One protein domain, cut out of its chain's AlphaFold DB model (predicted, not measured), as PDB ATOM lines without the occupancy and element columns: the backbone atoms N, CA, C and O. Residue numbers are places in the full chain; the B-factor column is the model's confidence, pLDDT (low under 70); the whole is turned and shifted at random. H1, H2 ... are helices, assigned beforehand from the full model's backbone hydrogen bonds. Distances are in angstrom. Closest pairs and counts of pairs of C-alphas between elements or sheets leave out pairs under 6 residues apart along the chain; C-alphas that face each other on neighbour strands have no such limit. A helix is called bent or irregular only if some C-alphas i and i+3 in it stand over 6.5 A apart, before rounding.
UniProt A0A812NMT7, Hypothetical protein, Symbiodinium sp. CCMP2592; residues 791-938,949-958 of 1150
ATOM      1  N   MET A 791      -4.550 -18.135 -43.712       94.56
ATOM      2  CA  MET A 791      -5.593 -17.334 -44.361       94.56
ATOM      3  C   MET A 791      -6.241 -16.366 -43.360       94.56
ATOM      4  O   MET A 791      -6.315 -15.166 -43.620       94.56
ATOM      5  N   HIS A 792      -6.673 -16.843 -42.192       92.25
ATOM      6  CA  HIS A 792      -7.269 -15.995 -41.152       92.25
ATOM      7  C   HIS A 792      -6.255 -15.100 -40.435       92.25
ATOM      8  O   HIS A 792      -6.620 -14.008 -39.979       92.25
ATOM      9  N   CYS A 793      -4.993 -15.536 -40.343       92.69
ATOM     10  CA  CYS A 793      -3.918 -14.709 -39.798       92.69
ATOM     11  C   CYS A 793      -3.640 -13.499 -40.701       92.69
ATOM     12  O   CYS A 793      -3.599 -12.369 -40.218       92.69
ATOM     13  N   LEU A 794      -3.494 -13.719 -42.012       95.38
ATOM     14  CA  LEU A 794      -2.992 -12.707 -42.943       95.38
ATOM     15  C   LEU A 794      -4.104 -11.959 -43.686       95.38
ATOM     16  O   LEU A 794      -4.060 -10.734 -43.745       95.38
ATOM     17  N   VAL A 795      -5.120 -12.649 -44.220       93.56
ATOM     18  CA  VAL A 795      -6.047 -12.061 -45.213       93.56
ATOM     19  C   VAL A 795      -7.515 -11.978 -44.788       93.56
ATOM     20  O   VAL A 795      -8.169 -11.000 -45.137       93.56
ATOM     21  N   SER A 796      -8.068 -12.933 -44.033       90.81
ATOM     22  CA  SER A 796      -9.488 -12.908 -43.626       90.81
ATOM     23  C   SER A 796      -9.678 -11.994 -42.415       90.81
ATOM     24  O   SER A 796      -9.531 -12.418 -41.264       90.81
ATOM     25  N   HIS A 797      -9.890 -10.697 -42.674       85.69
ATOM     26  CA  HIS A 797      -9.765  -9.642 -41.655       85.69
ATOM     27  C   HIS A 797      -8.460  -9.787 -40.845       85.69
ATOM     28  O   HIS A 797      -8.448  -9.657 -39.618       85.69
ATOM     29  N   GLY A 798      -7.399 -10.215 -41.532       92.31
ATOM     30  CA  GLY A 798      -6.078 -10.468 -40.967       92.31
ATOM     31  C   GLY A 798      -5.165  -9.249 -41.056       92.31
ATOM     32  O   GLY A 798      -5.609  -8.155 -41.413       92.31
ATOM     33  N   VAL A 799      -3.883  -9.466 -40.770       95.50
ATOM     34  CA  VAL A 799      -2.853  -8.417 -40.690       95.50
ATOM     35  C   VAL A 799      -2.810  -7.526 -41.938       95.50
ATOM     36  O   VAL A 799      -2.720  -6.311 -41.810       95.50
ATOM     37  N   LEU A 800      -2.973  -8.077 -43.145       97.38
ATOM     38  CA  LEU A 800      -2.905  -7.290 -44.383       97.38
ATOM     39  C   LEU A 800      -4.043  -6.275 -44.538       97.38
ATOM     40  O   LEU A 800      -3.839  -5.241 -45.165       97.38
ATOM     41  N   ASN A 801      -5.228  -6.530 -43.970       96.12
ATOM     42  CA  ASN A 801      -6.313  -5.540 -43.987       96.12
ATOM     43  C   ASN A 801      -5.988  -4.334 -43.105       96.12
ATOM     44  O   ASN A 801      -6.302  -3.201 -43.472       96.12
ATOM     45  N   GLU A 802      -5.364  -4.589 -41.955       95.06
ATOM     46  CA  GLU A 802      -4.940  -3.542 -41.031       95.06
ATOM     47  C   GLU A 802      -3.748  -2.780 -41.620       95.06
ATOM     48  O   GLU A 802      -3.807  -1.560 -41.722       95.06
ATOM     49  N   MET A 803      -2.723  -3.475 -42.125       97.38
ATOM     50  CA  MET A 803      -1.555  -2.834 -42.745       97.38
ATOM     51  C   MET A 803      -1.922  -2.007 -43.973       97.38
ATOM     52  O   MET A 803      -1.465  -0.877 -44.095       97.38
ATOM     53  N   ALA A 804      -2.778  -2.520 -44.860       97.56
ATOM     54  CA  ALA A 804      -3.238  -1.744 -46.007       97.56
ATOM     55  C   ALA A 804      -3.977  -0.471 -45.568       97.56
ATOM     56  O   ALA A 804      -3.797   0.577 -46.176       97.56
ATOM     57  N   PHE A 805      -4.783  -0.538 -44.503       97.50
ATOM     58  CA  PHE A 805      -5.450   0.643 -43.960       97.50
ATOM     59  C   PHE A 805      -4.457   1.658 -43.386       97.50
ATOM     60  O   PHE A 805      -4.509   2.821 -43.773       97.50
ATOM     61  N   LEU A 806      -3.550   1.220 -42.505       97.44
ATOM     62  CA  LEU A 806      -2.579   2.101 -41.849       97.44
ATOM     63  C   LEU A 806      -1.664   2.789 -42.862       97.44
ATOM     64  O   LEU A 806      -1.475   3.996 -42.787       97.44
ATOM     65  N   VAL A 807      -1.165   2.043 -43.852       98.00
ATOM     66  CA  VAL A 807      -0.321   2.600 -44.916       98.00
ATOM     67  C   VAL A 807      -1.074   3.640 -45.743       98.00
ATOM     68  O   VAL A 807      -0.533   4.704 -46.025       98.00
ATOM     69  N   LEU A 808      -2.324   3.373 -46.131       98.00
ATOM     70  CA  LEU A 808      -3.093   4.326 -46.935       98.00
ATOM     71  C   LEU A 808      -3.512   5.574 -46.144       98.00
ATOM     72  O   LEU A 808      -3.562   6.660 -46.725       98.00
ATOM     73  N   GLU A 809      -3.806   5.450 -44.846       97.56
ATOM     74  CA  GLU A 809      -4.080   6.612 -43.993       97.56
ATOM     75  C   GLU A 809      -2.818   7.440 -43.744       97.56
ATOM     76  O   GLU A 809      -2.879   8.649 -43.936       97.56
ATOM     77  N   ASP A 810      -1.669   6.825 -43.452       97.44
ATOM     78  CA  ASP A 810      -0.399   7.549 -43.288       97.44
ATOM     79  C   ASP A 810      -0.015   8.320 -44.565       97.44
ATOM     80  O   ASP A 810       0.282   9.516 -44.528       97.44
ATOM     81  N   LEU A 811      -0.147   7.696 -45.742       97.81
ATOM     82  CA  LEU A 811       0.031   8.388 -47.025       97.81
ATOM     83  C   LEU A 811      -0.962   9.553 -47.212       97.81
ATOM     84  O   LEU A 811      -0.623  10.563 -47.829       97.81
ATOM     85  N   THR A 812      -2.186   9.433 -46.692       97.44
ATOM     86  CA  THR A 812      -3.200  10.499 -46.756       97.44
ATOM     87  C   THR A 812      -2.857  11.655 -45.815       97.44
ATOM     88  O   THR A 812      -2.965  12.817 -46.205       97.44
ATOM     89  N   GLU A 813      -2.426  11.361 -44.588       96.56
ATOM     90  CA  GLU A 813      -2.035  12.352 -43.579       96.56
ATOM     91  C   GLU A 813      -0.814  13.163 -44.021       96.56
ATOM     92  O   GLU A 813      -0.764  14.374 -43.810       96.56
ATOM     93  N   ASN A 814       0.109  12.526 -44.744       96.12
ATOM     94  CA  ASN A 814       1.270  13.174 -45.352       96.12
ATOM     95  C   ASN A 814       0.960  13.890 -46.686       96.12
ATOM     96  O   ASN A 814       1.874  14.361 -47.361       96.12
ATOM     97  N   GLY A 815      -0.311  13.973 -47.098       95.88
ATOM     98  CA  GLY A 815      -0.734  14.685 -48.310       95.88
ATOM     99  C   GLY A 815      -0.356  14.003 -49.631       95.88
ATOM    100  O   GLY A 815      -0.482  14.617 -50.689       95.88
ATOM    101  N   LEU A 816       0.086  12.743 -49.589       96.44
ATOM    102  CA  LEU A 816       0.476  11.954 -50.763       96.44
ATOM    103  C   LEU A 816      -0.711  11.225 -51.408       96.44
ATOM    104  O   LEU A 816      -0.657  10.854 -52.581       96.44
ATOM    105  N   LEU A 817      -1.794  11.027 -50.654       96.19
ATOM    106  CA  LEU A 817      -3.072  10.518 -51.144       96.19
ATOM    107  C   LEU A 817      -4.219  11.462 -50.791       96.19
ATOM    108  O   LEU A 817      -4.235  12.115 -49.749       96.19
ATOM    109  N   SER A 818      -5.232  11.492 -51.656       94.75
ATOM    110  CA  SER A 818      -6.495  12.153 -51.349       94.75
ATOM    111  C   SER A 818      -7.281  11.358 -50.305       94.75
ATOM    112  O   SER A 818      -7.201  10.131 -50.242       94.75
ATOM    113  N   LYS A 819      -8.126  12.042 -49.523       92.88
ATOM    114  CA  LYS A 819      -8.966  11.388 -48.508       92.88
ATOM    115  C   LYS A 819      -9.866  10.302 -49.094       92.88
ATOM    116  O   LYS A 819     -10.177   9.336 -48.424       92.88
ATOM    117  N   ASP A 820     -10.332  10.405 -50.320       91.12
ATOM    118  CA  ASP A 820     -11.156   9.353 -50.925       91.12
ATOM    119  C   ASP A 820     -10.344   8.218 -51.570       91.12
ATOM    120  O   ASP A 820     -10.945   7.305 -52.132       91.12
ATOM    121  N   TRP A 821      -9.009   8.269 -51.492       96.75
ATOM    122  CA  TRP A 821      -8.077   7.358 -52.159       96.75
ATOM    123  C   TRP A 821      -8.352   7.214 -53.668       96.75
ATOM    124  O   TRP A 821      -8.126   6.156 -54.260       96.75
ATOM    125  N   ALA A 822      -8.829   8.287 -54.312       94.56
ATOM    126  CA  ALA A 822      -9.212   8.282 -55.724       94.56
ATOM    127  C   ALA A 822      -8.069   7.861 -56.654       94.56
ATOM    128  O   ALA A 822      -8.315   7.135 -57.615       94.56
ATOM    129  N   MET A 823      -6.829   8.261 -56.352       94.81
ATOM    130  CA  MET A 823      -5.659   7.876 -57.146       94.81
ATOM    131  C   MET A 823      -5.457   6.357 -57.166       94.81
ATOM    132  O   MET A 823      -5.282   5.785 -58.238       94.81
ATOM    133  N   LEU A 824      -5.546   5.690 -56.008       96.50
ATOM    134  CA  LEU A 824      -5.462   4.227 -55.932       96.50
ATOM    135  C   LEU A 824      -6.602   3.579 -56.721       96.50
ATOM    136  O   LEU A 824      -6.373   2.646 -57.484       96.50
ATOM    137  N   ARG A 825      -7.831   4.085 -56.563       96.06
ATOM    138  CA  ARG A 825      -8.989   3.555 -57.285       96.06
ATOM    139  C   ARG A 825      -8.800   3.633 -58.801       96.06
ATOM    140  O   ARG A 825      -8.943   2.612 -59.462       96.06
ATOM    141  N   GLN A 826      -8.459   4.809 -59.329       94.56
ATOM    142  CA  GLN A 826      -8.212   5.013 -60.761       94.56
ATOM    143  C   GLN A 826      -7.061   4.134 -61.248       94.56
ATOM    144  O   GLN A 826      -7.137   3.534 -62.312       94.56
ATOM    145  N   TRP A 827      -6.012   3.997 -60.438       94.62
ATOM    146  CA  TRP A 827      -4.886   3.138 -60.766       94.62
ATOM    147  C   TRP A 827      -5.293   1.662 -60.905       94.62
ATOM    148  O   TRP A 827      -4.852   0.981 -61.827       94.62
ATOM    149  N   LEU A 828      -6.176   1.173 -60.030       95.62
ATOM    150  CA  LEU A 828      -6.692  -0.197 -60.075       95.62
ATOM    151  C   LEU A 828      -7.603  -0.472 -61.284       95.62
ATOM    152  O   LEU A 828      -7.724  -1.633 -61.675       95.62
ATOM    153  N   GLU A 829      -8.202   0.551 -61.906       94.44
ATOM    154  CA  GLU A 829      -9.031   0.398 -63.118       94.44
ATOM    155  C   GLU A 829      -8.216  -0.077 -64.334       94.44
ATOM    156  O   GLU A 829      -8.766  -0.716 -65.231       94.44
ATOM    157  N   PHE A 830      -6.902   0.168 -64.354       92.94
ATOM    158  CA  PHE A 830      -6.018  -0.256 -65.447       92.94
ATOM    159  C   PHE A 830      -5.594  -1.730 -65.370       92.94
ATOM    160  O   PHE A 830      -4.936  -2.227 -66.292       92.94
ATOM    161  N   TRP A 831      -5.924  -2.431 -64.283       94.56
ATOM    162  CA  TRP A 831      -5.497  -3.809 -64.054       94.56
ATOM    163  C   TRP A 831      -6.563  -4.817 -64.461       94.56
ATOM    164  O   TRP A 831      -7.713  -4.771 -64.028       94.56
ATOM    165  N   ASN A 832      -6.134  -5.794 -65.250       93.94
ATOM    166  CA  ASN A 832      -6.926  -6.923 -65.693       93.94
ATOM    167  C   ASN A 832      -6.562  -8.153 -64.866       93.94
ATOM    168  O   ASN A 832      -5.389  -8.504 -64.709       93.94
ATOM    169  N   LEU A 833      -7.591  -8.816 -64.353       94.38
ATOM    170  CA  LEU A 833      -7.461 -10.076 -63.638       94.38
ATOM    171  C   LEU A 833      -7.585 -11.256 -64.608       94.38
ATOM    172  O   LEU A 833      -8.245 -11.121 -65.644       94.38
ATOM    173  N   PRO A 834      -7.048 -12.437 -64.251       92.56
ATOM    174  CA  PRO A 834      -7.345 -13.668 -64.974       92.56
ATOM    175  C   PRO A 834      -8.857 -13.877 -65.150       92.56
ATOM    176  O   PRO A 834      -9.647 -13.551 -64.264       92.56
ATOM    177  N   HIS A 835      -9.280 -14.492 -66.250       91.88
ATOM    178  CA  HIS A 835     -10.682 -14.690 -66.630       91.88
ATOM    179  C   HIS A 835     -11.474 -15.518 -65.614       91.88
ATOM    180  O   HIS A 835     -12.697 -15.384 -65.519       91.88
ATOM    181  N   ALA A 836     -10.805 -16.365 -64.828       85.31
ATOM    182  CA  ALA A 836     -11.416 -17.041 -63.682       85.31
ATOM    183  C   ALA A 836     -11.941 -16.052 -62.617       85.31
ATOM    184  O   ALA A 836     -12.887 -16.368 -61.897       85.31
ATOM    185  N   HIS A 837     -11.370 -14.848 -62.569       86.81
ATOM    186  CA  HIS A 837     -11.665 -13.766 -61.634       86.81
ATOM    187  C   HIS A 837     -12.208 -12.497 -62.316       86.81
ATOM    188  O   HIS A 837     -12.469 -11.521 -61.624       86.81
ATOM    189  N   ALA A 838     -12.452 -12.496 -63.632       78.62
ATOM    190  CA  ALA A 838     -12.850 -11.296 -64.387       78.62
ATOM    191  C   ALA A 838     -14.177 -10.648 -63.939       78.62
ATOM    192  O   ALA A 838     -14.439  -9.488 -64.247       78.62
ATOM    193  N   SER A 839     -15.037 -11.366 -63.206       81.44
ATOM    194  CA  SER A 839     -16.241 -10.774 -62.602       81.44
ATOM    195  C   SER A 839     -15.939  -9.868 -61.404       81.44
ATOM    196  O   SER A 839     -16.815  -9.124 -60.966       81.44
ATOM    197  N   PHE A 840     -14.739  -9.972 -60.835       88.62
ATOM    198  CA  PHE A 840     -14.278  -9.165 -59.720       88.62
ATOM    199  C   PHE A 840     -13.584  -7.910 -60.248       88.62
ATOM    200  O   PHE A 840     -12.752  -7.984 -61.147       88.62
ATOM    201  N   LYS A 841     -13.938  -6.749 -59.696       89.94
ATOM    202  CA  LYS A 841     -13.390  -5.455 -60.102       89.94
ATOM    203  C   LYS A 841     -12.641  -4.824 -58.937       89.94
ATOM    204  O   LYS A 841     -13.233  -4.616 -57.880       89.94
ATOM    205  N   LEU A 842     -11.356  -4.535 -59.138       93.56
ATOM    206  CA  LEU A 842     -10.468  -4.015 -58.093       93.56
ATOM    207  C   LEU A 842     -10.839  -2.591 -57.658       93.56
ATOM    208  O   LEU A 842     -10.802  -2.278 -56.471       93.56
ATOM    209  N   ASP A 843     -11.250  -1.738 -58.596       93.69
ATOM    210  CA  ASP A 843     -11.599  -0.337 -58.341       93.69
ATOM    211  C   ASP A 843     -12.808  -0.184 -57.401       93.69
ATOM    212  O   ASP A 843     -12.873   0.731 -56.575       93.69
ATOM    213  N   VAL A 844     -13.754  -1.127 -57.468       92.88
ATOM    214  CA  VAL A 844     -14.985  -1.112 -56.666       92.88
ATOM    215  C   VAL A 844     -14.694  -1.253 -55.166       92.88
ATOM    216  O   VAL A 844     -15.472  -0.764 -54.336       92.88
ATOM    217  N   LEU A 845     -13.553  -1.848 -54.805       94.56
ATOM    218  CA  LEU A 845     -13.113  -1.998 -53.414       94.56
ATOM    219  C   LEU A 845     -12.846  -0.645 -52.743       94.56
ATOM    220  O   LEU A 845     -12.979  -0.520 -51.531       94.56
ATOM    221  N   PHE A 846     -12.548   0.389 -53.529       96.12
ATOM    222  CA  PHE A 846     -12.162   1.712 -53.037       96.12
ATOM    223  C   PHE A 846     -13.146   2.808 -53.453       96.12
ATOM    224  O   PHE A 846     -12.789   3.972 -53.607       96.12
ATOM    225  N   THR A 847     -14.427   2.464 -53.614       94.81
ATOM    226  CA  THR A 847     -15.480   3.483 -53.745       94.81
ATOM    227  C   THR A 847     -15.534   4.373 -52.502       94.81
ATOM    228  O   THR A 847     -15.297   3.909 -51.388       94.81
ATOM    229  N   SER A 848     -15.959   5.632 -52.644       93.44
ATOM    230  CA  SER A 848     -16.039   6.574 -51.512       93.44
ATOM    231  C   SER A 848     -16.876   6.032 -50.342       93.44
ATOM    232  O   SER A 848     -16.569   6.275 -49.177       93.44
ATOM    233  N   LYS A 849     -17.907   5.223 -50.637       94.44
ATOM    234  CA  LYS A 849     -18.714   4.524 -49.625       94.44
ATOM    235  C   LYS A 849     -17.920   3.439 -48.885       94.44
ATOM    236  O   LYS A 849     -18.081   3.298 -47.673       94.44
ATOM    237  N   ALA A 850     -17.106   2.662 -49.600       94.94
ATOM    238  CA  ALA A 850     -16.248   1.643 -49.004       94.94
ATOM    239  C   ALA A 850     -15.176   2.288 -48.118       94.94
ATOM    240  O   ALA A 850     -15.089   1.943 -46.942       94.94
ATOM    241  N   VAL A 851     -14.478   3.312 -48.622       96.25
ATOM    242  CA  VAL A 851     -13.452   4.058 -47.870       96.25
ATOM    243  C   VAL A 851     -14.023   4.656 -46.581       96.25
ATOM    244  O   VAL A 851     -13.451   4.477 -45.505       96.25
ATOM    245  N   ALA A 852     -15.209   5.273 -46.635       94.88
ATOM    246  CA  ALA A 852     -15.889   5.764 -45.433       94.88
ATOM    247  C   ALA A 852     -16.197   4.640 -44.418       94.88
ATOM    248  O   ALA A 852     -16.064   4.831 -43.208       94.88
ATOM    249  N   SER A 853     -16.580   3.450 -44.893       95.62
ATOM    250  CA  SER A 853     -16.805   2.272 -44.041       95.62
ATOM    251  C   SER A 853     -15.514   1.724 -43.425       95.62
ATOM    252  O   SER A 853     -15.558   1.230 -42.294       95.62
ATOM    253  N   TYR A 854     -14.393   1.800 -44.149       96.56
ATOM    254  CA  TYR A 854     -13.075   1.376 -43.674       96.56
ATOM    255  C   TYR A 854     -12.568   2.298 -42.573       96.56
ATOM    256  O   TYR A 854     -12.268   1.820 -41.482       96.56
ATOM    257  N   ARG A 855     -12.617   3.619 -42.785       95.44
ATOM    258  CA  ARG A 855     -12.267   4.599 -41.745       95.44
ATOM    259  C   ARG A 855     -13.100   4.453 -40.487       95.44
ATOM    260  O   ARG A 855     -12.557   4.445 -39.392       95.44
ATOM    261  N   LYS A 856     -14.414   4.236 -40.632       94.94
ATOM    262  CA  LYS A 856     -15.293   3.973 -39.481       94.94
ATOM    263  C   LYS A 856     -14.853   2.750 -38.664       94.94
ATOM    264  O   LYS A 856     -15.180   2.669 -37.486       94.94
ATOM    265  N   ALA A 857     -14.176   1.782 -39.276       92.62
ATOM    266  CA  ALA A 857     -13.681   0.599 -38.583       92.62
ATOM    267  C   ALA A 857     -12.199   0.639 -38.209       92.62
ATOM    268  O   ALA A 857     -11.766  -0.263 -37.501       92.62
ATOM    269  N   GLY A 858     -11.429   1.619 -38.688       92.31
ATOM    270  CA  GLY A 858      -9.975   1.637 -38.519       92.31
ATOM    271  C   GLY A 858      -9.259   0.468 -39.212       92.31
ATOM    272  O   GLY A 858      -8.202   0.049 -38.759       92.31
ATOM    273  N   SER A 859      -9.873  -0.121 -40.244       94.44
ATOM    274  CA  SER A 859      -9.315  -1.229 -41.029       94.44
ATOM    275  C   SER A 859     -10.069  -1.368 -42.348       94.44
ATOM    276  O   SER A 859     -11.284  -1.136 -42.418       94.44
ATOM    277  N   ILE A 860      -9.382  -1.848 -43.384       94.62
ATOM    278  CA  ILE A 860     -10.037  -2.317 -44.604       94.62
ATOM    279  C   ILE A 860     -10.888  -3.556 -44.266       94.62
ATOM    280  O   ILE A 860     -10.525  -4.378 -43.423       94.62
ATOM    281  N   LYS A 861     -12.079  -3.660 -44.870       92.38
ATOM    282  CA  LYS A 861     -13.044  -4.754 -44.637       92.38
ATOM    283  C   LYS A 861     -13.187  -5.630 -45.874       92.38
ATOM    284  O   LYS A 861     -14.278  -5.713 -46.435       92.38
ATOM    285  N   LEU A 862     -12.091  -6.235 -46.306       92.81
ATOM    286  CA  LEU A 862     -12.097  -7.170 -47.424       92.81
ATOM    287  C   LEU A 862     -12.108  -8.612 -46.919       92.81
ATOM    288  O   LEU A 862     -11.473  -8.940 -45.913       92.81
ATOM    289  N   GLY A 863     -12.840  -9.473 -47.625       91.44
ATOM    290  CA  GLY A 863     -12.797 -10.916 -47.406       91.44
ATOM    291  C   GLY A 863     -11.474 -11.528 -47.878       91.44
ATOM    292  O   GLY A 863     -10.721 -10.914 -48.636       91.44
ATOM    293  N   ALA A 864     -11.204 -12.778 -47.485       91.75
ATOM    294  CA  ALA A 864      -9.939 -13.459 -47.778       91.75
ATOM    295  C   ALA A 864      -9.570 -13.469 -49.275       91.75
ATOM    296  O   ALA A 864      -8.439 -13.165 -49.641       91.75
ATOM    297  N   SER A 865     -10.530 -13.789 -50.152       90.31
ATOM    298  CA  SER A 865     -10.293 -13.832 -51.607       90.31
ATOM    299  C   SER A 865     -10.098 -12.440 -52.217       90.31
ATOM    300  O   SER A 865      -9.321 -12.286 -53.157       90.31
ATOM    301  N   GLU A 866     -10.778 -11.424 -51.681       93.12
ATOM    302  CA  GLU A 866     -10.663 -10.039 -52.149       93.12
ATOM    303  C   GLU A 866      -9.287  -9.468 -51.799       93.12
ATOM    304  O   GLU A 866      -8.609  -8.935 -52.673       93.12
ATOM    305  N   MET A 867      -8.838  -9.658 -50.550       95.06
ATOM    306  CA  MET A 867      -7.506  -9.237 -50.115       95.06
ATOM    307  C   MET A 867      -6.398  -9.997 -50.853       95.06
ATOM    308  O   MET A 867      -5.455  -9.369 -51.321       95.06
ATOM    309  N   LEU A 868      -6.523 -11.320 -51.032       92.88
ATOM    310  CA  LEU A 868      -5.557 -12.106 -51.815       92.88
ATOM    311  C   LEU A 868      -5.413 -11.562 -53.247       92.88
ATOM    312  O   LEU A 868      -4.302 -11.445 -53.755       92.88
ATOM    313  N   THR A 869      -6.529 -11.184 -53.879       92.44
ATOM    314  CA  THR A 869      -6.535 -10.635 -55.245       92.44
ATOM    315  C   THR A 869      -5.964  -9.214 -55.301       92.44
ATOM    316  O   THR A 869      -5.278  -8.861 -56.259       92.44
ATOM    317  N   LEU A 870      -6.232  -8.393 -54.282       94.12
ATOM    318  CA  LEU A 870      -5.753  -7.012 -54.186       94.12
ATOM    319  C   LEU A 870      -4.267  -6.912 -53.812       94.12
ATOM    320  O   LEU A 870      -3.616  -5.948 -54.211       94.12
ATOM    321  N   CYS A 871      -3.739  -7.864 -53.040       94.81
ATOM    322  CA  CYS A 871      -2.437  -7.747 -52.382       94.81
ATOM    323  C   CYS A 871      -1.305  -7.407 -53.361       94.81
ATOM    324  O   CYS A 871      -0.597  -6.426 -53.148       94.81
ATOM    325  N   LYS A 872      -1.198  -8.134 -54.482       93.12
ATOM    326  CA  LYS A 872      -0.175  -7.897 -55.515       93.12
ATOM    327  C   LYS A 872      -0.320  -6.550 -56.234       93.12
ATOM    328  O   LYS A 872       0.666  -5.816 -56.291       93.12
ATOM    329  N   PRO A 873      -1.506  -6.174 -56.752       95.38
ATOM    330  CA  PRO A 873      -1.731  -4.822 -57.254       95.38
ATOM    331  C   PRO A 873      -1.361  -3.738 -56.235       95.38
ATOM    332  O   PRO A 873      -0.633  -2.813 -56.572       95.38
ATOM    333  N   LEU A 874      -1.786  -3.860 -54.975       96.69
ATOM    334  CA  LEU A 874      -1.470  -2.859 -53.953       96.69
ATOM    335  C   LEU A 874       0.036  -2.807 -53.635       96.69
ATOM    336  O   LEU A 874       0.590  -1.718 -53.520       96.69
ATOM    337  N   GLN A 875       0.715  -3.956 -53.565       96.06
ATOM    338  CA  GLN A 875       2.172  -4.036 -53.402       96.06
ATOM    339  C   GLN A 875       2.876  -3.257 -54.523       96.06
ATOM    340  O   GLN A 875       3.685  -2.367 -54.256       96.06
ATOM    341  N   PHE A 876       2.497  -3.524 -55.776       96.19
ATOM    342  CA  PHE A 876       3.084  -2.874 -56.943       96.19
ATOM    343  C   PHE A 876       2.747  -1.373 -57.026       96.19
ATOM    344  O   PHE A 876       3.599  -0.581 -57.438       96.19
ATOM    345  N   PHE A 877       1.548  -0.961 -56.596       96.44
ATOM    346  CA  PHE A 877       1.168   0.450 -56.464       96.44
ATOM    347  C   PHE A 877       2.104   1.186 -55.507       96.44
ATOM    348  O   PHE A 877       2.645   2.231 -55.870       96.44
ATOM    349  N   LEU A 878       2.324   0.620 -54.317       97.00
ATOM    350  CA  LEU A 878       3.180   1.215 -53.293       97.00
ATOM    351  C   LEU A 878       4.639   1.299 -53.754       97.00
ATOM    352  O   LEU A 878       5.285   2.339 -53.617       97.00
ATOM    353  N   GLN A 879       5.131   0.225 -54.376       95.31
ATOM    354  CA  GLN A 879       6.488   0.163 -54.913       95.31
ATOM    355  C   GLN A 879       6.728   1.190 -56.025       95.31
ATOM    356  O   GLN A 879       7.740   1.886 -56.007       95.31
ATOM    357  N   SER A 880       5.794   1.301 -56.974       93.50
ATOM    358  CA  SER A 880       5.980   2.099 -58.193       93.50
ATOM    359  C   SER A 880       5.678   3.586 -58.030       93.50
ATOM    360  O   SER A 880       6.185   4.388 -58.806       93.50
ATOM    361  N   ASN A 881       4.802   3.957 -57.092       93.19
ATOM    362  CA  ASN A 881       4.369   5.350 -56.938       93.19
ATOM    363  C   ASN A 881       5.042   6.049 -55.752       93.19
ATOM    364  O   ASN A 881       5.205   7.267 -55.794       93.19
ATOM    365  N   PHE A 882       5.478   5.310 -54.725       95.00
ATOM    366  CA  PHE A 882       6.043   5.907 -53.509       95.00
ATOM    367  C   PHE A 882       7.477   5.447 -53.253       95.00
ATOM    368  O   PHE A 882       8.379   6.286 -53.248       95.00
ATOM    369  N   LEU A 883       7.730   4.136 -53.129       92.38
ATOM    370  CA  LEU A 883       9.076   3.652 -52.787       92.38
ATOM    371  C   LEU A 883      10.138   4.007 -53.823       92.38
ATOM    372  O   LEU A 883      11.223   4.435 -53.445       92.38
ATOM    373  N   SER A 884       9.848   3.859 -55.117       91.31
ATOM    374  CA  SER A 884      10.801   4.224 -56.176       91.31
ATOM    375  C   SER A 884      11.159   5.713 -56.182       91.31
ATOM    376  O   SER A 884      12.159   6.091 -56.780       91.31
ATOM    377  N   ASN A 885      10.348   6.543 -55.521       92.25
ATOM    378  CA  ASN A 885      10.546   7.981 -55.381       92.25
ATOM    379  C   ASN A 885      11.081   8.372 -53.988       92.25
ATOM    380  O   ASN A 885      11.144   9.559 -53.683       92.25
ATOM    381  N   GLY A 886      11.436   7.403 -53.131       93.25
ATOM    382  CA  GLY A 886      11.928   7.657 -51.769       93.25
ATOM    383  C   GLY A 886      10.871   8.223 -50.812       93.25
ATOM    384  O   GLY A 886      11.212   8.889 -49.837       93.25
ATOM    385  N   LEU A 887       9.579   8.006 -51.089       94.88
ATOM    386  CA  LEU A 887       8.471   8.549 -50.296       94.88
ATOM    387  C   LEU A 887       7.926   7.509 -49.314       94.88
ATOM    388  O   LEU A 887       7.616   6.387 -49.712       94.88
ATOM    389  N   GLN A 888       7.755   7.915 -48.049       95.62
ATOM    390  CA  GLN A 888       7.163   7.103 -46.974       95.62
ATOM    391  C   GLN A 888       7.704   5.663 -46.944       95.62
ATOM    392  O   GLN A 888       6.954   4.683 -46.951       95.62
ATOM    393  N   GLU A 889       9.037   5.535 -46.955       96.19
ATOM    394  CA  GLU A 889       9.701   4.244 -47.135       96.19
ATOM    395  C   GLU A 889       9.354   3.225 -46.052       96.19
ATOM    396  O   GLU A 889       8.996   2.094 -46.378       96.19
ATOM    397  N   ALA A 890       9.442   3.612 -44.776       96.88
ATOM    398  CA  ALA A 890       9.147   2.719 -43.658       96.88
ATOM    399  C   ALA A 890       7.697   2.211 -43.726       96.88
ATOM    400  O   ALA A 890       7.462   1.002 -43.698       96.88
ATOM    401  N   THR A 891       6.750   3.129 -43.933       96.88
ATOM    402  CA  THR A 891       5.324   2.848 -44.117       96.88
ATOM    403  C   THR A 891       5.082   1.871 -45.268       96.88
ATOM    404  O   THR A 891       4.475   0.815 -45.080       96.88
ATOM    405  N   CYS A 892       5.585   2.165 -46.470       97.44
ATOM    406  CA  CYS A 892       5.356   1.309 -47.632       97.44
ATOM    407  C   CYS A 892       6.008  -0.074 -47.463       97.44
ATOM    408  O   CYS A 892       5.402  -1.089 -47.820       97.44
ATOM    409  N   ARG A 893       7.217  -0.138 -46.880       97.31
ATOM    410  CA  ARG A 893       7.920  -1.402 -46.600       97.31
ATOM    411  C   ARG A 893       7.165  -2.285 -45.610       97.31
ATOM    412  O   ARG A 893       7.232  -3.500 -45.766       97.31
ATOM    413  N   ALA A 894       6.419  -1.716 -44.661       97.69
ATOM    414  CA  ALA A 894       5.599  -2.500 -43.739       97.69
ATOM    415  C   ALA A 894       4.565  -3.360 -44.484       97.69
ATOM    416  O   ALA A 894       4.515  -4.571 -44.278       97.69
ATOM    417  N   PHE A 895       3.786  -2.781 -45.407       97.88
ATOM    418  CA  PHE A 895       2.826  -3.568 -46.194       97.88
ATOM    419  C   PHE A 895       3.518  -4.576 -47.120       97.88
ATOM    420  O   PHE A 895       3.076  -5.719 -47.216       97.88
ATOM    421  N   ILE A 896       4.602  -4.169 -47.783       96.69
ATOM    422  CA  ILE A 896       5.328  -5.028 -48.733       96.69
ATOM    423  C   ILE A 896       5.900  -6.260 -48.033       96.69
ATOM    424  O   ILE A 896       5.719  -7.361 -48.540       96.69
ATOM    425  N   ALA A 897       6.491  -6.106 -46.848       97.31
ATOM    426  CA  ALA A 897       7.017  -7.238 -46.091       97.31
ATOM    427  C   ALA A 897       5.907  -8.234 -45.698       97.31
ATOM    428  O   ALA A 897       6.086  -9.444 -45.811       97.31
ATOM    429  N   TRP A 898       4.718  -7.750 -45.313       97.81
ATOM    430  CA  TRP A 898       3.564  -8.626 -45.069       97.81
ATOM    431  C   TRP A 898       3.009  -9.274 -46.346       97.81
ATOM    432  O   TRP A 898       2.494 -10.395 -46.284       97.81
ATOM    433  N   ALA A 899       3.108  -8.604 -47.497       96.31
ATOM    434  CA  ALA A 899       2.772  -9.197 -48.789       96.31
ATOM    435  C   ALA A 899       3.737 -10.345 -49.136       96.31
ATOM    436  O   ALA A 899       3.276 -11.410 -49.538       96.31
ATOM    437  N   ASP A 900       5.035 -10.188 -48.862       95.12
ATOM    438  CA  ASP A 900       6.040 -11.237 -49.081       95.12
ATOM    439  C   ASP A 900       5.809 -12.454 -48.163       95.12
ATOM    440  O   ASP A 900       5.946 -13.604 -48.592       95.12
ATOM    441  N   VAL A 901       5.371 -12.229 -46.915       96.81
ATOM    442  CA  VAL A 901       4.921 -13.300 -46.002       96.81
ATOM    443  C   VAL A 901       3.741 -14.072 -46.602       96.81
ATOM    444  O   VAL A 901       3.741 -15.306 -46.578       96.81
ATOM    445  N   LEU A 902       2.735 -13.373 -47.144       96.00
ATOM    446  CA  LEU A 902       1.585 -14.015 -47.789       96.00
ATOM    447  C   LEU A 902       1.995 -14.785 -49.044       96.00
ATOM    448  O   LEU A 902       1.536 -15.913 -49.226       96.00
ATOM    449  N   ASP A 903       2.841 -14.203 -49.890       93.31
ATOM    450  CA  ASP A 903       3.299 -14.855 -51.112       93.31
ATOM    451  C   ASP A 903       4.024 -16.151 -50.804       93.31
ATOM    452  O   ASP A 903       3.718 -17.185 -51.398       93.31
ATOM    453  N   TYR A 904       4.941 -16.118 -49.838       94.38
ATOM    454  CA  TYR A 904       5.652 -17.314 -49.425       94.38
ATOM    455  C   TYR A 904       4.682 -18.364 -48.878       94.38
ATOM    456  O   TYR A 904       4.674 -19.493 -49.366       94.38
ATOM    457  N   ALA A 905       3.796 -17.980 -47.949       94.62
ATOM    458  CA  ALA A 905       2.807 -18.883 -47.361       94.62
ATOM    459  C   ALA A 905       1.893 -19.530 -48.416       94.62
ATOM    460  O   ALA A 905       1.649 -20.736 -48.384       94.62
ATOM    461  N   HIS A 906       1.413 -18.744 -49.382       91.12
ATOM    462  CA  HIS A 906       0.556 -19.223 -50.465       91.12
ATOM    463  C   HIS A 906       1.306 -20.115 -51.467       91.12
ATOM    464  O   HIS A 906       0.694 -20.970 -52.103       91.12
ATOM    465  N   SER A 907       2.624 -19.955 -51.578       89.50
ATOM    466  CA  SER A 907       3.466 -20.727 -52.496       89.50
ATOM    467  C   SER A 907       3.887 -22.088 -51.951       89.50
ATOM    468  O   SER A 907       4.195 -22.967 -52.750       89.50
ATOM    469  N   ILE A 908       3.868 -22.295 -50.624       89.31
ATOM    470  CA  ILE A 908       4.356 -23.522 -49.958       89.31
ATOM    471  C   ILE A 908       3.834 -24.804 -50.618       89.31
ATOM    472  O   ILE A 908       4.609 -25.731 -50.818       89.31
ATOM    473  N   GLN A 909       2.553 -24.857 -50.998       80.62
ATOM    474  CA  GLN A 909       1.952 -26.060 -51.595       80.62
ATOM    475  C   GLN A 909       2.562 -26.461 -52.950       80.62
ATOM    476  O   GLN A 909       2.440 -27.618 -53.339       80.62
ATOM    477  N   GLY A 910       3.177 -25.517 -53.669       78.06
ATOM    478  CA  GLY A 910       3.838 -25.751 -54.955       78.06
ATOM    479  C   GLY A 910       5.368 -25.773 -54.882       78.06
ATOM    480  O   GLY A 910       6.013 -26.029 -55.897       78.06
ATOM    481  N   LEU A 911       5.965 -25.495 -53.718       81.94
ATOM    482  CA  LEU A 911       7.416 -25.539 -53.538       81.94
ATOM    483  C   LEU A 911       7.870 -26.977 -53.279       81.94
ATOM    484  O   LEU A 911       7.301 -27.672 -52.444       81.94
ATOM    485  N   GLN A 912       8.940 -27.406 -53.955       78.62
ATOM    486  CA  GLN A 912       9.539 -28.724 -53.714       78.62
ATOM    487  C   GLN A 912      10.161 -28.816 -52.315       78.62
ATOM    488  O   GLN A 912       9.931 -29.787 -51.605       78.62
ATOM    489  N   ASN A 913      10.908 -27.780 -51.919       84.69
ATOM    490  CA  ASN A 913      11.608 -27.699 -50.637       84.69
ATOM    491  C   ASN A 913      11.286 -26.360 -49.954       84.69
ATOM    492  O   ASN A 913      12.076 -25.413 -50.046       84.69
ATOM    493  N   PRO A 914      10.112 -26.220 -49.314       90.62
ATOM    494  CA  PRO A 914       9.793 -25.011 -48.570       90.62
ATOM    495  C   PRO A 914      10.750 -24.874 -47.373       90.62
ATOM    496  O   PRO A 914      10.929 -25.804 -46.598       90.62
ATOM    497  N   SER A 915      11.376 -23.707 -47.217       93.38
ATOM    498  CA  SER A 915      12.334 -23.389 -46.146       93.38
ATOM    499  C   SER A 915      11.643 -22.707 -44.952       93.38
ATOM    500  O   SER A 915      11.225 -21.547 -45.081       93.38
ATOM    501  N   PRO A 916      11.526 -23.367 -43.779       96.06
ATOM    502  CA  PRO A 916      11.048 -22.720 -42.557       96.06
ATOM    503  C   PRO A 916      11.909 -21.526 -42.107       96.06
ATOM    504  O   PRO A 916      11.322 -20.500 -41.766       96.06
ATOM    505  N   PRO A 917      13.260 -21.564 -42.169       97.00
ATOM    506  CA  PRO A 917      14.086 -20.403 -41.827       97.00
ATOM    507  C   PRO A 917      13.821 -19.176 -42.706       97.00
ATOM    508  O   PRO A 917      13.729 -18.065 -42.185       97.00
ATOM    509  N   ARG A 918      13.637 -19.359 -44.028       95.50
ATOM    510  CA  ARG A 918      13.251 -18.255 -44.930       95.50
ATOM    511  C   ARG A 918      11.896 -17.685 -44.525       95.50
ATOM    512  O   ARG A 918      11.738 -16.470 -44.492       95.50
ATOM    513  N   PHE A 919      10.940 -18.549 -44.188       96.81
ATOM    514  CA  PHE A 919       9.617 -18.099 -43.770       96.81
ATOM    515  C   PHE A 919       9.668 -17.287 -42.474       96.81
ATOM    516  O   PHE A 919       9.056 -16.226 -42.390       96.81
ATOM    517  N   LEU A 920      10.433 -17.762 -41.489       98.19
ATOM    518  CA  LEU A 920      10.625 -17.060 -40.227       98.19
ATOM    519  C   LEU A 920      11.260 -15.687 -40.447       98.19
ATOM    520  O   LEU A 920      10.749 -14.701 -39.927       98.19
ATOM    521  N   HIS A 921      12.306 -15.612 -41.275       98.12
ATOM    522  CA  HIS A 921      12.948 -14.345 -41.612       98.12
ATOM    523  C   HIS A 921      11.955 -13.325 -42.187       98.12
ATOM    524  O   HIS A 921      11.943 -12.181 -41.742       98.12
ATOM    525  N   LEU A 922      11.088 -13.742 -43.118       97.75
ATOM    526  CA  LEU A 922      10.064 -12.865 -43.699       97.75
ATOM    527  C   LEU A 922       9.070 -12.360 -42.641       97.75
ATOM    528  O   LEU A 922       8.718 -11.182 -42.641       97.75
ATOM    529  N   VAL A 923       8.635 -13.228 -41.722       98.19
ATOM    530  CA  VAL A 923       7.710 -12.846 -40.644       98.19
ATOM    531  C   VAL A 923       8.357 -11.846 -39.685       98.19
ATOM    532  O   VAL A 923       7.761 -10.813 -39.386       98.19
ATOM    533  N   GLU A 924       9.575 -12.124 -39.218       98.19
ATOM    534  CA  GLU A 924      10.304 -11.227 -38.313       98.19
ATOM    535  C   GLU A 924      10.620  -9.888 -38.991       98.19
ATOM    536  O   GLU A 924      10.476  -8.828 -38.380       98.19
ATOM    537  N   GLN A 925      10.970  -9.911 -40.282       97.94
ATOM    538  CA  GLN A 925      11.167  -8.706 -41.083       97.94
ATOM    539  C   GLN A 925       9.876  -7.887 -41.201       97.94
ATOM    540  O   GLN A 925       9.924  -6.665 -41.075       97.94
ATOM    541  N   ALA A 926       8.726  -8.532 -41.413       98.19
ATOM    542  CA  ALA A 926       7.440  -7.849 -41.497       98.19
ATOM    543  C   ALA A 926       7.043  -7.198 -40.164       98.19
ATOM    544  O   ALA A 926       6.624  -6.041 -40.149       98.19
ATOM    545  N   LEU A 927       7.254  -7.889 -39.041       97.38
ATOM    546  CA  LEU A 927       7.032  -7.340 -37.699       97.38
ATOM    547  C   LEU A 927       7.961  -6.158 -37.403       97.38
ATOM    548  O   LEU A 927       7.509  -5.118 -36.921       97.38
ATOM    549  N   GLN A 928       9.243  -6.284 -37.749       96.88
ATOM    550  CA  GLN A 928      10.210  -5.201 -37.611       96.88
ATOM    551  C   GLN A 928       9.839  -3.996 -38.486       96.88
ATOM    552  O   GLN A 928       9.932  -2.858 -38.030       96.88
ATOM    553  N   ALA A 929       9.395  -4.222 -39.725       97.44
ATOM    554  CA  ALA A 929       8.959  -3.159 -40.626       97.44
ATOM    555  C   ALA A 929       7.708  -2.439 -40.094       97.44
ATOM    556  O   ALA A 929       7.650  -1.213 -40.145       97.44
ATOM    557  N   THR A 930       6.750  -3.170 -39.510       96.81
ATOM    558  CA  THR A 930       5.596  -2.580 -38.809       96.81
ATOM    559  C   THR A 930       6.043  -1.674 -37.657       96.81
ATOM    560  O   THR A 930       5.529  -0.564 -37.522       96.81
ATOM    561  N   ALA A 931       7.028  -2.099 -36.858       94.88
ATOM    562  CA  ALA A 931       7.551  -1.283 -35.765       94.88
ATOM    563  C   ALA A 931       8.283  -0.024 -36.265       94.88
ATOM    564  O   ALA A 931       8.064   1.066 -35.740       94.88
ATOM    565  N   LEU A 932       9.108  -0.153 -37.311       95.81
ATOM    566  CA  LEU A 932       9.830   0.969 -37.924       95.81
ATOM    567  C   LEU A 932       8.899   1.998 -38.580       95.81
ATOM    568  O   LEU A 932       9.241   3.174 -38.629       95.81
ATOM    569  N   ALA A 933       7.726   1.572 -39.052       96.31
ATOM    570  CA  ALA A 933       6.682   2.458 -39.563       96.31
ATOM    571  C   ALA A 933       5.898   3.193 -38.454       96.31
ATOM    572  O   ALA A 933       4.968   3.931 -38.752       96.31
ATOM    573  N   GLY A 934       6.227   2.981 -37.174       94.31
ATOM    574  CA  GLY A 934       5.508   3.592 -36.052       94.31
ATOM    575  C   GLY A 934       4.150   2.945 -35.756       94.31
ATOM    576  O   GLY A 934       3.358   3.495 -34.994       94.31
ATOM    577  N   PHE A 935       3.869   1.763 -36.313       94.25
ATOM    578  CA  PHE A 935       2.577   1.083 -36.170       94.25
ATOM    579  C   PHE A 935       2.509   0.090 -34.999       94.25
ATOM    580  O   PHE A 935       1.519  -0.629 -34.871       94.25
ATOM    581  N   SER A 936       3.517   0.056 -34.120       91.00
ATOM    582  CA  SER A 936       3.589  -0.879 -32.984       91.00
ATOM    583  C   SER A 936       2.320  -0.874 -32.127       91.00
ATOM    584  O   SER A 936       1.731  -1.924 -31.883       91.00
ATOM    585  N   GLU A 937       1.824   0.300 -31.732       87.56
ATOM    586  CA  GLU A 937       0.636   0.406 -30.870       87.56
ATOM    587  C   GLU A 937      -0.649  -0.112 -31.535       87.56
ATOM    588  O   GLU A 937      -1.604  -0.486 -30.853       87.56
ATOM    589  N   MET A 938      -0.663  -0.214 -32.866       88.25
ATOM    590  CA  MET A 938      -1.790  -0.743 -33.637       88.25
ATOM    591  C   MET A 938      -1.745  -2.271 -33.782       88.25
ATOM    592  O   MET A 938      -2.728  -2.870 -34.224       88.25
ATOM    593  N   LEU A 949       3.770 -19.881 -37.680       95.94
ATOM    594  CA  LEU A 949       3.598 -20.512 -38.996       95.94
ATOM    595  C   LEU A 949       4.883 -21.199 -39.512       95.94
ATOM    596  O   LEU A 949       4.764 -22.289 -40.076       95.94
ATOM    597  N   PRO A 950       6.100 -20.655 -39.300       96.75
ATOM    598  CA  PRO A 950       7.344 -21.362 -39.605       96.75
ATOM    599  C   PRO A 950       7.505 -22.670 -38.825       96.75
ATOM    600  O   PRO A 950       7.886 -23.674 -39.420       96.75
ATOM    601  N   ASP A 951       7.147 -22.702 -37.537       95.06
ATOM    602  CA  ASP A 951       7.189 -23.928 -36.726       95.06
ATOM    603  C   ASP A 951       6.206 -24.979 -37.264       95.06
ATOM    604  O   ASP A 951       6.523 -26.168 -37.328       95.06
ATOM    605  N   CYS A 952       5.018 -24.535 -37.695       94.62
ATOM    606  CA  CYS A 952       4.031 -25.385 -38.360       94.62
ATOM    607  C   CYS A 952       4.616 -25.985 -39.649       94.62
ATOM    608  O   CYS A 952       4.573 -27.198 -39.854       94.62
ATOM    609  N   LEU A 953       5.226 -25.149 -40.494       95.00
ATOM    610  CA  LEU A 953       5.869 -25.594 -41.727       95.00
ATOM    611  C   LEU A 953       7.023 -26.567 -41.452       95.00
ATOM    612  O   LEU A 953       7.129 -27.583 -42.127       95.00
ATOM    613  N   GLN A 954       7.859 -26.303 -40.447       95.00
ATOM    614  CA  GLN A 954       8.948 -27.204 -40.064       95.00
ATOM    615  C   GLN A 954       8.420 -28.563 -39.601       95.00
ATOM    616  O   GLN A 954       8.978 -29.601 -39.957       95.00
ATOM    617  N   ARG A 955       7.336 -28.566 -38.822       93.12
ATOM    618  CA  ARG A 955       6.736 -29.784 -38.274       93.12
ATOM    619  C   ARG A 955       6.100 -30.658 -39.349       93.12
ATOM    620  O   ARG A 955       6.253 -31.874 -39.298       93.12
ATOM    621  N   TRP A 956       5.389 -30.050 -40.297       92.06
ATOM    622  CA  TRP A 956       4.530 -30.775 -41.239       92.06
ATOM    623  C   TRP A 956       5.025 -30.787 -42.682       92.06
ATOM    624  O   TRP A 956       4.450 -31.493 -43.509       92.06
ATOM    625  N   GLN A 957       6.043 -29.986 -43.006       89.12
ATOM    626  CA  GLN A 957       6.541 -29.756 -44.371       89.12
ATOM    627  C   GLN A 957       5.455 -29.266 -45.348       89.12
ATOM    628  O   GLN A 957       5.645 -29.239 -46.560       89.12
ATOM    629  N   GLN A 958       4.301 -28.862 -44.815       89.81
ATOM    630  CA  GLN A 958       3.129 -28.378 -45.527       89.81
ATOM    631  C   GLN A 958       2.404 -27.357 -44.653       89.81
ATOM    632  O   GLN A 958       2.440 -27.432 -43.424       89.81
TER     633      GLN A 958
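AT A GLANCE: This is residues 791 to 938 and 949 to 958 of the 1150 residues of the protein "Hypothetical protein" of Symbiodinium sp. CCMP2592 (UniProt A0A812NMT7). A long helical hairpin, H7 with H8, forms one side of the domain; H2 and H6 pack on H7 near its beginning, and H9 packs on H8 by the hairpin's turn. H3, H4 and H5 lie beyond H2 and H6, away from the hairpin. The printed part has 158 residues with nine named helices, H1 to H9 in chain order, and no named strand: all helix. It is compact, with a radius of gyration of the C-alphas of 15.8 A, and spans 45 by 38 by 30 A.

IN THESE COORDINATES: Find C-alpha 889 at (9.701, 4.244, -47.135); from there H7 runs 31.5 A to residue 910, irregular where C-alphas 906 and 909 are 7.1 A apart. H8, residues 916 to 932, measures 24.2 A; H6, 864 to 881, 25.3 A; H2, 799 to 813, 21.0 A. H6 has a kink of 34 degrees near residue 871 and is only just irregular, with C-alphas 869 and 872 6.9 A apart. The short ones are H1, 791 to 794, H3, 822 to 829, H4, 843 to 846, H5, 848 to 857, and H9, 949 to 956, ending at (4.530, -30.775, -41.239).

HOW THE PARTS SIT: Start at the hub, H7: it touches H8 at Ala 894 and Ala 929, C-alphas 4.6 A apart, a shallow tilt of 21 degrees, opposite ways. H2 touches residues 891 to 899 of H7, closest C-alphas Met 803 and Phe 895, 5.6 A. Residues 871 to 879 of H6 touch H7, closest C-alphas Gln 875 and Ile 896, 5.7 A, a steep tilt of 45 degrees. Every O i to N i+4 pair is within hydrogen-bond range in H2, H3, H5, H8 and H9, against 12 of 14 in H6 and 15 of 18 in H7; H1 and H4 are too short for one.

THE WHOLE: Residues 939 to 948 are not printed, and C-alphas 938 and 949 are 21.2 A apart across the cut. The long link is H3 to H4. No printed residue is under 70 in pLDDT.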